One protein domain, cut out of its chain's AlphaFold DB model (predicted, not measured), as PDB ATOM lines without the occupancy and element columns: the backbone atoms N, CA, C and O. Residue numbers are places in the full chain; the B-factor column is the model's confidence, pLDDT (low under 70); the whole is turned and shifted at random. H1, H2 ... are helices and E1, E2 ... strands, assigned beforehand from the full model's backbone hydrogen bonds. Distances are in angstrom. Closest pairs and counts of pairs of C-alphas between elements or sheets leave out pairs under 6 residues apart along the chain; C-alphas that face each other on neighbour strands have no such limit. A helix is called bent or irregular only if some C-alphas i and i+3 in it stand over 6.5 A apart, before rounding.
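Overview. This is residues 159 to 180 and 182 to 231 of the 844 residues of the protein "CoA-transferase family iii" of Stemphylium lycopersici (UniProt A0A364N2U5). What does one see first? A small hairpin of two strands, E1 and E2, has H2 packed on E1 and H3 packed on E2, with short H1 beside H3. Residues 190 to 202 make a long loop that reaches one end of the domain. What is it made of? The printed part has 72 residues, with two named strands and three named helices in the order E1 E2 H1 H2 H3; the class is mixed, with under half of the residues in named elements. It is compact, with a radius of gyration of the C-alphas of 11.2 A and spans of 33 by 25 by 16 A.

Along the chain. Where are the strands? E1 is residues 165 to 168, 10.4 A long, from C-alpha 165 at (22.216, -30.752, 156.303), and E2 is residues 174 to 177, 9.7 A. Where are the helices? H1 is residues 184 to 189, 8.6 A; H2 is residues 203 to 212, 15.3 A; H3 is residues 217 to 227, 14.4 A, ending at C-alpha 227 at (34.311, -23.634, 143.096). H2 is irregular, but only just: C-alphas 204 and 207 are 6.9 A apart.

Arrangement. How do the strands pair? E1 and E2 form an antiparallel hairpin at 148 degrees, with N 167 and O 175 within hydrogen-bond range at 3.0 A. Which helices are close to them? The closest C-alphas of E1 and H2, Tyr 167 and Val 209, are 5.8 A apart; those of E2 and H3, Phe 175 and Ser 217, 6.4 A. How do the helices stand? H1 and H3 touch at Ser 189 and Leu 223, their closest C-alphas, 5.8 A apart, at a steep tilt of 47 degrees, opposite ways. H2 and H3 are close but not clearly touching, about perpendicular at 84 degrees, with C-alphas 212 and 220 closest at 7.7 A. Every O i to N i+4 pair is within hydrogen-bond range in H1, 4 of 6 in H2 and 6 of 7 in H3.

Size, cuts and confidence. How large is it? The two C-alphas farthest apart, Ser 199 and Asp 226, are 34.2 A apart. Is anything missing or long? Residue 181 is not printed, and C-alphas 180 and 182 are 5.6 A apart across the cut; the link from H1 to H2 is long, 13 residues. Is confidence low anywhere? No printed residue is under 70, and the mean pLDDT of the printed part is 94.3.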
ATOM      1  N   TYR A 159      29.773 -33.323 163.867       92.00
ATOM      2  CA  TYR A 159      30.239 -32.119 163.192       92.00
ATOM      3  C   TYR A 159      30.625 -32.381 161.734       92.00
ATOM      4  O   TYR A 159      30.175 -31.647 160.850       92.00
ATOM      5  N   ARG A 160      31.342 -33.473 161.441       92.81
ATOM      6  CA  ARG A 160      31.614 -33.896 160.056       92.81
ATOM      7  C   ARG A 160      30.340 -34.303 159.320       92.81
ATOM      8  O   ARG A 160      30.104 -33.829 158.208       92.81
ATOM      9  N   THR A 161      29.447 -35.075 159.953       91.19
ATOM     10  CA  THR A 161      28.152 -35.425 159.321       91.19
ATOM     11  C   THR A 161      27.240 -34.215 159.091       91.19
ATOM     12  O   THR A 161      26.397 -34.241 158.195       91.19
ATOM     13  N   SER A 162      27.423 -33.128 159.847       94.00
ATOM     14  CA  SER A 162      26.639 -31.891 159.725       94.00
ATOM     15  C   SER A 162      26.954 -31.088 158.458       94.00
ATOM     16  O   SER A 162      26.140 -30.262 158.052       94.00
ATOM     17  N   ALA A 163      28.033 -31.419 157.738       96.00
ATOM     18  CA  ALA A 163      28.236 -30.965 156.361       96.00
ATOM     19  C   ALA A 163      27.143 -31.471 155.386       96.00
ATOM     20  O   ALA A 163      27.022 -30.934 154.285       96.00
ATOM     21  N   THR A 164      26.341 -32.476 155.769       96.06
ATOM     22  CA  THR A 164      25.127 -32.925 155.062       96.06
ATOM     23  C   THR A 164      23.874 -32.532 155.846       96.06
ATOM     24  O   THR A 164      23.380 -33.287 156.685       96.06
ATOM     25  N   ASN A 165      23.358 -31.327 155.585       96.44
ATOM     26  CA  ASN A 165      22.216 -30.752 156.303       96.44
ATOM     27  C   ASN A 165      21.661 -29.507 155.577       96.44
ATOM     28  O   ASN A 165      22.293 -29.017 154.635       96.44
ATOM     29  N   ILE A 166      20.519 -28.962 156.021       98.31
ATOM     30  CA  ILE A 166      19.984 -27.693 155.496       98.31
ATOM     31  C   ILE A 166      20.256 -26.536 156.463       98.31
ATOM     32  O   ILE A 166      19.974 -26.613 157.660       98.31
ATOM     33  N   TYR A 167      20.732 -25.413 155.926       98.31
ATOM     34  CA  TYR A 167      20.985 -24.180 156.673       98.31
ATOM     35  C   TYR A 167      20.324 -22.974 155.999       98.31
ATOM     36  O   TYR A 167      20.081 -22.987 154.791       98.31
ATOM     37  N   GLN A 168      20.001 -21.942 156.781       98.50
ATOM     38  CA  GLN A 168      19.461 -20.692 156.248       98.50
ATOM     39  C   GLN A 168      20.602 -19.774 155.798       98.50
ATOM     40  O   GLN A 168      21.597 -19.614 156.500       98.50
ATOM     41  N   CYS A 169      20.442 -19.183 154.620       98.75
ATOM     42  CA  CYS A 169      21.343 -18.213 154.018       98.75
ATOM     43  C   CYS A 169      20.990 -16.780 154.432       98.75
ATOM     44  O   CYS A 169      19.872 -16.481 154.861       98.75
ATOM     45  N   LYS A 170      21.940 -15.866 154.227       98.56
ATOM     46  CA  LYS A 170      21.824 -14.424 154.503       98.56
ATOM     47  C   LYS A 170      20.647 -13.739 153.792       98.56
ATOM     48  O   LYS A 170      20.088 -12.777 154.313       98.56
ATOM     49  N   ASP A 171      20.245 -14.245 152.628       98.44
ATOM     50  CA  ASP A 171      19.094 -13.774 151.847       98.44
ATOM     51  C   ASP A 171      17.756 -14.413 152.281       98.44
ATOM     52  O   ASP A 171      16.753 -14.306 151.574       98.44
ATOM     53  N   GLY A 172      17.727 -15.095 153.431       97.75
ATOM     54  CA  GLY A 172      16.540 -15.721 154.022       97.75
ATOM     55  C   GLY A 172      16.110 -17.034 153.360       97.75
ATOM     56  O   GLY A 172      15.310 -17.768 153.943       97.75
ATOM     57  N   ARG A 173      16.655 -17.366 152.181       98.38
ATOM     58  CA  ARG A 173      16.492 -18.685 151.553       98.38
ATOM     59  C   ARG A 173      17.239 -19.758 152.342       98.38
ATOM     60  O   ARG A 173      18.108 -19.463 153.152       98.38
ATOM     61  N   TYR A 174      16.940 -21.016 152.052       98.75
ATOM     62  CA  TYR A 174      17.643 -22.167 152.612       98.75
ATOM     63  C   TYR A 174      18.534 -22.832 151.559       98.75
ATOM     64  O   TYR A 174      18.227 -22.789 150.363       98.75
ATOM     65  N   PHE A 175      19.621 -23.462 152.003       98.69
ATOM     66  CA  PHE A 175      20.557 -24.208 151.166       98.69
ATOM     67  C   PHE A 175      20.889 -25.556 151.812       98.69
ATOM     68  O   PHE A 175      21.279 -25.614 152.981       98.69
ATOM     69  N   HIS A 176      20.753 -26.641 151.050       98.44
ATOM     70  CA  HIS A 176      21.187 -27.969 151.470       98.44
ATOM     71  C   HIS A 176      22.674 -28.134 151.135       98.44
ATOM     72  O   HIS A 176      23.037 -28.269 149.964       98.44
ATOM     73  N   LEU A 177      23.534 -28.130 152.157       97.88
ATOM     74  CA  LEU A 177      24.939 -28.537 152.040       97.88
ATOM     75  C   LEU A 177      25.028 -30.067 151.978       97.88
ATOM     76  O   LEU A 177      24.175 -30.758 152.540       97.88
ATOM     77  N   HIS A 178      26.054 -30.609 151.321       97.31
ATOM     78  CA  HIS A 178      26.315 -32.047 151.340       97.31
ATOM     79  C   HIS A 178      27.816 -32.357 151.459       97.31
ATOM     80  O   HIS A 178      28.622 -31.915 150.640       97.31
ATOM     81  N   GLY A 179      28.199 -33.159 152.456       95.00
ATOM     82  CA  GLY A 179      29.571 -33.638 152.681       95.00
ATOM     83  C   GLY A 179      29.991 -34.794 151.761       95.00
ATOM     84  O   GLY A 179      31.134 -35.226 151.768       95.00
ATOM     85  N   SER A 180      29.085 -35.306 150.932       93.06
ATOM     86  CA  SER A 180      29.334 -36.380 149.956       93.06
ATOM     87  C   SER A 180      29.972 -37.637 150.575       93.06
ATOM     88  O   SER A 180      29.300 -38.344 151.308       93.06
ATOM     89  N   ASN A 182      33.431 -36.949 151.518       94.94
ATOM     90  CA  ASN A 182      34.512 -36.145 152.077       94.94
ATOM     91  C   ASN A 182      33.922 -34.759 152.421       94.94
ATOM     92  O   ASN A 182      33.636 -33.999 151.486       94.94
ATOM     93  N   PRO A 183      33.723 -34.425 153.709       95.81
ATOM     94  CA  PRO A 183      33.126 -33.158 154.118       95.81
ATOM     95  C   PRO A 183      34.093 -31.967 154.027       95.81
ATOM     96  O   PRO A 183      33.610 -30.835 153.948       95.81
ATOM     97  N   ASP A 184      35.414 -32.184 153.956       96.88
ATOM     98  CA  ASP A 184      36.433 -31.127 154.036       96.88
ATOM     99  C   ASP A 184      36.213 -30.007 152.998       96.88
ATOM    100  O   ASP A 184      36.239 -28.836 153.376       96.88
ATOM    101  N   PRO A 185      35.924 -30.279 151.701       97.62
ATOM    102  CA  PRO A 185      35.650 -29.221 150.727       97.62
ATOM    103  C   PRO A 185      34.342 -28.469 151.005       97.62
ATOM    104  O   PRO A 185      34.233 -27.298 150.652       97.62
ATOM    105  N   THR A 186      33.363 -29.107 151.653       97.75
ATOM    106  CA  THR A 186      32.100 -28.465 152.047       97.75
ATOM    107  C   THR A 186      32.327 -27.555 153.258       97.75
ATOM    108  O   THR A 186      31.895 -26.405 153.229       97.75
ATOM    109  N   GLN A 187      33.094 -27.998 154.260       97.81
ATOM    110  CA  GLN A 187      33.538 -27.169 155.394       97.81
ATOM    111  C   GLN A 187      34.409 -25.987 154.932       97.81
ATOM    112  O   GLN A 187      34.161 -24.844 155.320       97.81
ATOM    113  N   ASN A 188      35.354 -26.225 154.014       98.19
ATOM    114  CA  ASN A 188      36.159 -25.175 153.386       98.19
ATOM    115  C   ASN A 188      35.279 -24.128 152.679       98.19
ATOM    116  O   ASN A 188      35.528 -22.935 152.830       98.19
ATOM    117  N   SER A 189      34.220 -24.554 151.972       97.56
ATOM    118  CA  SER A 189      33.319 -23.651 151.233       97.56
ATOM    119  C   SER A 189      32.519 -22.676 152.108       97.56
ATOM    120  O   SER A 189      31.985 -21.697 151.593       97.56
ATOM    121  N   VAL A 190      32.463 -22.917 153.423       97.00
ATOM    122  CA  VAL A 190      31.848 -22.027 154.426       97.00
ATOM    123  C   VAL A 190      32.866 -21.477 155.440       97.00
ATOM    124  O   VAL A 190      32.489 -20.857 156.434       97.00
ATOM    125  N   GLY A 191      34.168 -21.683 155.211       96.69
ATOM    126  CA  GLY A 191      35.235 -21.197 156.089       96.69
ATOM    127  C   GLY A 191      35.187 -21.795 157.500       96.69
ATOM    128  O   GLY A 191      35.291 -21.047 158.481       96.69
ATOM    129  N   LEU A 192      34.987 -23.112 157.595       97.44
ATOM    130  CA  LEU A 192      34.990 -23.908 158.827       97.44
ATOM    131  C   LEU A 192      36.205 -24.860 158.901       97.44
ATOM    132  O   LEU A 192      36.690 -25.296 157.855       97.44
ATOM    133  N   PRO A 193      36.690 -25.211 160.111       96.25
ATOM    134  CA  PRO A 193      37.696 -26.259 160.294       96.25
ATOM    135  C   PRO A 193      37.118 -27.649 159.989       96.25
ATOM    136  O   PRO A 193      35.899 -27.833 159.992       96.25
ATOM    137  N   HIS A 194      37.988 -28.637 159.756       95.31
ATOM    138  CA  HIS A 194      37.569 -30.015 159.445       95.31
ATOM    139  C   HIS A 194      37.087 -30.785 160.678       95.31
ATOM    140  O   HIS A 194      36.093 -31.501 160.588       95.31
ATOM    141  N   GLU A 195      37.700 -30.532 161.839       92.50
ATOM    142  CA  GLU A 195      37.296 -31.076 163.142       92.50
ATOM    143  C   GLU A 195      36.881 -29.982 164.131       92.50
ATOM    144  O   GLU A 195      37.275 -28.818 164.000       92.50
ATOM    145  N   MET A 196      36.102 -30.382 165.136       88.19
ATOM    146  CA  MET A 196      35.696 -29.572 166.284       88.19
ATOM    147  C   MET A 196      35.363 -30.498 167.463       88.19
ATOM    148  O   MET A 196      34.826 -31.583 167.245       88.19
ATOM    149  N   ASP A 197      35.667 -30.077 168.692       83.50
ATOM    150  CA  ASP A 197      35.244 -30.799 169.899       83.50
ATOM    151  C   ASP A 197      33.721 -30.689 170.100       83.50
ATOM    152  O   ASP A 197      33.123 -29.649 169.823       83.50
ATOM    153  N   GLU A 198      33.086 -31.748 170.613       81.00
ATOM    154  CA  GLU A 198      31.631 -31.818 170.809       81.00
ATOM    155  C   GLU A 198      31.278 -32.090 172.280       81.00
ATOM    156  O   GLU A 198      31.672 -33.113 172.844       81.00
ATOM    157  N   SER A 199      30.481 -31.216 172.901       73.50
ATOM    158  CA  SER A 199      29.931 -31.414 174.253       73.50
ATOM    159  C   SER A 199      28.457 -31.847 174.256       73.50
ATOM    160  O   SER A 199      27.950 -32.323 175.275       73.50
ATOM    161  N   SER A 200      27.743 -31.705 173.130       75.81
ATOM    162  CA  SER A 200      26.320 -32.057 173.019       75.81
ATOM    163  C   SER A 200      25.876 -32.430 171.598       75.81
ATOM    164  O   SER A 200      26.486 -32.034 170.615       75.81
ATOM    165  N   LEU A 201      24.725 -33.104 171.473       70.38
ATOM    166  CA  LEU A 201      24.139 -33.523 170.184       70.38
ATOM    167  C   LEU A 201      23.655 -32.380 169.260       70.38
ATOM    168  O   LEU A 201      23.186 -32.666 168.161       70.38
ATOM    169  N   LYS A 202      23.676 -31.112 169.700       73.31
ATOM    170  CA  LYS A 202      23.129 -29.965 168.935       73.31
ATOM    171  C   LYS A 202      24.158 -28.889 168.591       73.31
ATOM    172  O   LYS A 202      24.025 -28.223 167.571       73.31
ATOM    173  N   GLU A 203      25.177 -28.744 169.430       79.56
ATOM    174  CA  GLU A 203      26.331 -27.868 169.210       79.56
ATOM    175  C   GLU A 203      27.021 -28.051 167.837       79.56
ATOM    176  O   GLU A 203      27.312 -27.028 167.215       79.56
ATOM    177  N   PRO A 204      27.170 -29.273 167.274       86.69
ATOM    178  CA  PRO A 204      27.781 -29.484 165.958       86.69
ATOM    179  C   PRO A 204      27.101 -28.761 164.787       86.69
ATOM    180  O   PRO A 204      27.702 -28.610 163.724       86.69
ATOM    181  N   TRP A 205      25.850 -28.312 164.946       92.06
ATOM    182  CA  TRP A 205      25.131 -27.554 163.920       92.06
ATOM    183  C   TRP A 205      25.435 -26.055 163.962       92.06
ATOM    184  O   TRP A 205      25.380 -25.409 162.915       92.06
ATOM    185  N   THR A 206      25.745 -25.502 165.139       92.62
ATOM    186  CA  THR A 206      25.879 -24.054 165.364       92.62
ATOM    187  C   THR A 206      26.897 -23.388 164.427       92.62
ATOM    188  O   THR A 206      26.519 -22.403 163.793       92.62
ATOM    189  N   PRO A 207      28.118 -23.927 164.210       94.62
ATOM    190  CA  PRO A 207      29.094 -23.292 163.320       94.62
ATOM    191  C   PRO A 207      28.605 -23.189 161.870       94.62
ATOM    192  O   PRO A 207      28.851 -22.191 161.196       94.62
ATOM    193  N   TYR A 208      27.872 -24.196 161.383       96.88
ATOM    194  CA  TYR A 208      27.292 -24.174 160.039       96.88
ATOM    195  C   TYR A 208      26.113 -23.196 159.940       96.88
ATOM    196  O   TYR A 208      26.020 -22.471 158.950       96.88
ATOM    197  N   VAL A 209      25.248 -23.123 160.963       96.62
ATOM    198  CA  VAL A 209      24.169 -22.119 161.040       96.62
ATOM    199  C   VAL A 209      24.759 -20.710 160.973       96.62
ATOM    200  O   VAL A 209      24.356 -19.918 160.123       96.62
ATOM    201  N   GLU A 210      25.746 -20.409 161.819       96.75
ATOM    202  CA  GLU A 210      26.367 -19.084 161.899       96.75
ATOM    203  C   GLU A 210      27.092 -18.686 160.610       96.75
ATOM    204  O   GLU A 210      27.033 -17.520 160.216       96.75
ATOM    205  N   LYS A 211      27.771 -19.626 159.939       97.94
ATOM    206  CA  LYS A 211      28.521 -19.350 158.704       97.94
ATOM    207  C   LYS A 211      27.627 -19.233 157.476       97.94
ATOM    208  O   LYS A 211      27.784 -18.281 156.715       97.94
ATOM    209  N   VAL A 212      26.674 -20.147 157.273       98.31
ATOM    210  CA  VAL A 212      25.786 -20.088 156.096       98.31
ATOM    211  C   VAL A 212      24.863 -18.867 156.169       98.31
ATOM    212  O   VAL A 212      24.637 -18.225 155.144       98.31
ATOM    213  N   ALA A 213      24.453 -18.436 157.368       98.38
ATOM    214  CA  ALA A 213      23.688 -17.202 157.570       98.38
ATOM    215  C   ALA A 213      24.444 -15.905 157.190       98.38
ATOM    216  O   ALA A 213      23.841 -14.833 157.165       98.38
ATOM    217  N   GLN A 214      25.742 -15.978 156.867       98.44
ATOM    218  CA  GLN A 214      26.545 -14.856 156.358       98.44
ATOM    219  C   GLN A 214      26.688 -14.861 154.822       98.44
ATOM    220  O   GLN A 214      27.166 -13.879 154.253       98.44
ATOM    221  N   ILE A 215      26.251 -15.927 154.142       98.56
ATOM    222  CA  ILE A 215      26.408 -16.143 152.695       98.56
ATOM    223  C   ILE A 215      25.030 -16.081 152.019       98.56
ATOM    224  O   ILE A 215      24.074 -16.695 152.488       98.56
ATOM    225  N   ASP A 216      24.899 -15.347 150.911       98.75
ATOM    226  CA  ASP A 216      23.652 -15.308 150.129       98.75
ATOM    227  C   ASP A 216      23.489 -16.606 149.311       98.75
ATOM    228  O   ASP A 216      24.461 -17.114 148.749       98.75
ATOM    229  N   SER A 217      22.274 -17.152 149.191       98.44
ATOM    230  CA  SER A 217      22.047 -18.518 148.674       98.44
ATOM    231  C   SER A 217      22.608 -18.800 147.271       98.44
ATOM    232  O   SER A 217      23.041 -19.919 146.982       98.44
ATOM    233  N   LYS A 218      22.667 -17.783 146.400       97.94
ATOM    234  CA  LYS A 218      23.296 -17.879 145.069       97.94
ATOM    235  C   LYS A 218      24.819 -17.990 145.132       97.94
ATOM    236  O   LYS A 218      25.401 -18.704 144.319       97.94
ATOM    237  N   GLU A 219      25.452 -17.314 146.085       98.44
ATOM    238  CA  GLU A 219      26.894 -17.419 146.304       98.44
ATOM    239  C   GLU A 219      27.234 -18.754 146.973       98.44
ATOM    240  O   GLU A 219      28.182 -19.414 146.554       98.44
ATOM    241  N   MET A 220      26.392 -19.242 147.891       98.44
ATOM    242  CA  MET A 220      26.521 -20.601 148.435       98.44
ATOM    243  C   MET A 220      26.425 -21.670 147.329       98.44
ATOM    244  O   MET A 220      27.205 -22.621 147.318       98.44
ATOM    245  N   GLN A 221      25.539 -21.485 146.339       97.56
ATOM    246  CA  GLN A 221      25.466 -22.356 145.157       97.56
ATOM    247  C   GLN A 221      26.756 -22.321 144.325       97.56
ATOM    248  O   GLN A 221      27.229 -23.381 143.907       97.56
ATOM    249  N   ARG A 222      27.320 -21.128 144.091       97.50
ATOM    250  CA  ARG A 222      28.566 -20.935 143.333       97.50
ATOM    251  C   ARG A 222      29.754 -21.579 144.052       97.50
ATOM    252  O   ARG A 222      30.487 -22.358 143.447       97.50
ATOM    253  N   LEU A 223      29.907 -21.309 145.348       98.00
ATOM    254  CA  LEU A 223      30.934 -21.898 146.206       98.00
ATOM    255  C   LEU A 223      30.833 -23.430 146.196       98.00
ATOM    256  O   LEU A 223      31.789 -24.103 145.814       98.00
ATOM    257  N   ALA A 224      29.667 -23.991 146.522       96.19
ATOM    258  CA  ALA A 224      29.487 -25.439 146.593       96.19
ATOM    259  C   ALA A 224      29.688 -26.130 145.231       96.19
ATOM    260  O   ALA A 224      30.515 -27.034 145.117       96.19
ATOM    261  N   SER A 225      28.955 -25.727 144.188       91.75
ATOM    262  CA  SER A 225      28.937 -26.446 142.903       91.75
ATOM    263  C   SER A 225      30.078 -26.075 141.962       91.75
ATOM    264  O   SER A 225      30.617 -26.948 141.274       91.75
ATOM    265  N   ASP A 226      30.442 -24.796 141.909       92.31
ATOM    266  CA  ASP A 226      31.244 -24.248 140.816       92.31
ATOM    267  C   ASP A 226      32.700 -24.003 141.239       92.31
ATOM    268  O   ASP A 226      33.592 -24.148 140.401       92.31
ATOM    269  N   GLU A 227      32.963 -23.762 142.525       96.19
ATOM    270  CA  GLU A 227      34.311 -23.634 143.096       96.19
ATOM    271  C   GLU A 227      34.792 -24.955 143.727       96.19
ATOM    272  O   GLU A 227      35.667 -25.619 143.172       96.19
ATOM    273  N   TYR A 228      34.158 -25.407 144.814       96.19
ATOM    274  CA  TYR A 228      34.569 -26.596 145.582       96.19
ATOM    275  C   TYR A 228      34.100 -27.938 144.986       96.19
ATOM    276  O   TYR A 228      34.466 -29.004 145.481       96.19
ATOM    277  N   LYS A 229      33.307 -27.903 143.904       93.31
ATOM    278  CA  LYS A 229      32.781 -29.076 143.170       93.31
ATOM    279  C   LYS A 229      32.099 -30.119 144.072       93.31
ATOM    280  O   LYS A 229      32.188 -31.328 143.824       93.31
ATOM    281  N   GLN A 230      31.412 -29.659 145.108       95.12
ATOM    282  CA  GLN A 230      30.608 -30.463 146.020       95.12
ATOM    283  C   GLN A 230      29.143 -30.541 145.593       95.12
ATOM    284  O   GLN A 230      28.685 -29.857 144.674       95.12
ATOM    285  N   ALA A 231      28.417 -31.444 146.247       96.50
ATOM    286  CA  ALA A 231      26.973 -31.521 146.122       96.50
ATOM    287  C   ALA A 231      26.307 -30.458 147.010       96.50
ATOM    288  O   ALA A 231      26.717 -30.230 148.145       96.50
TER     289      ALA A 231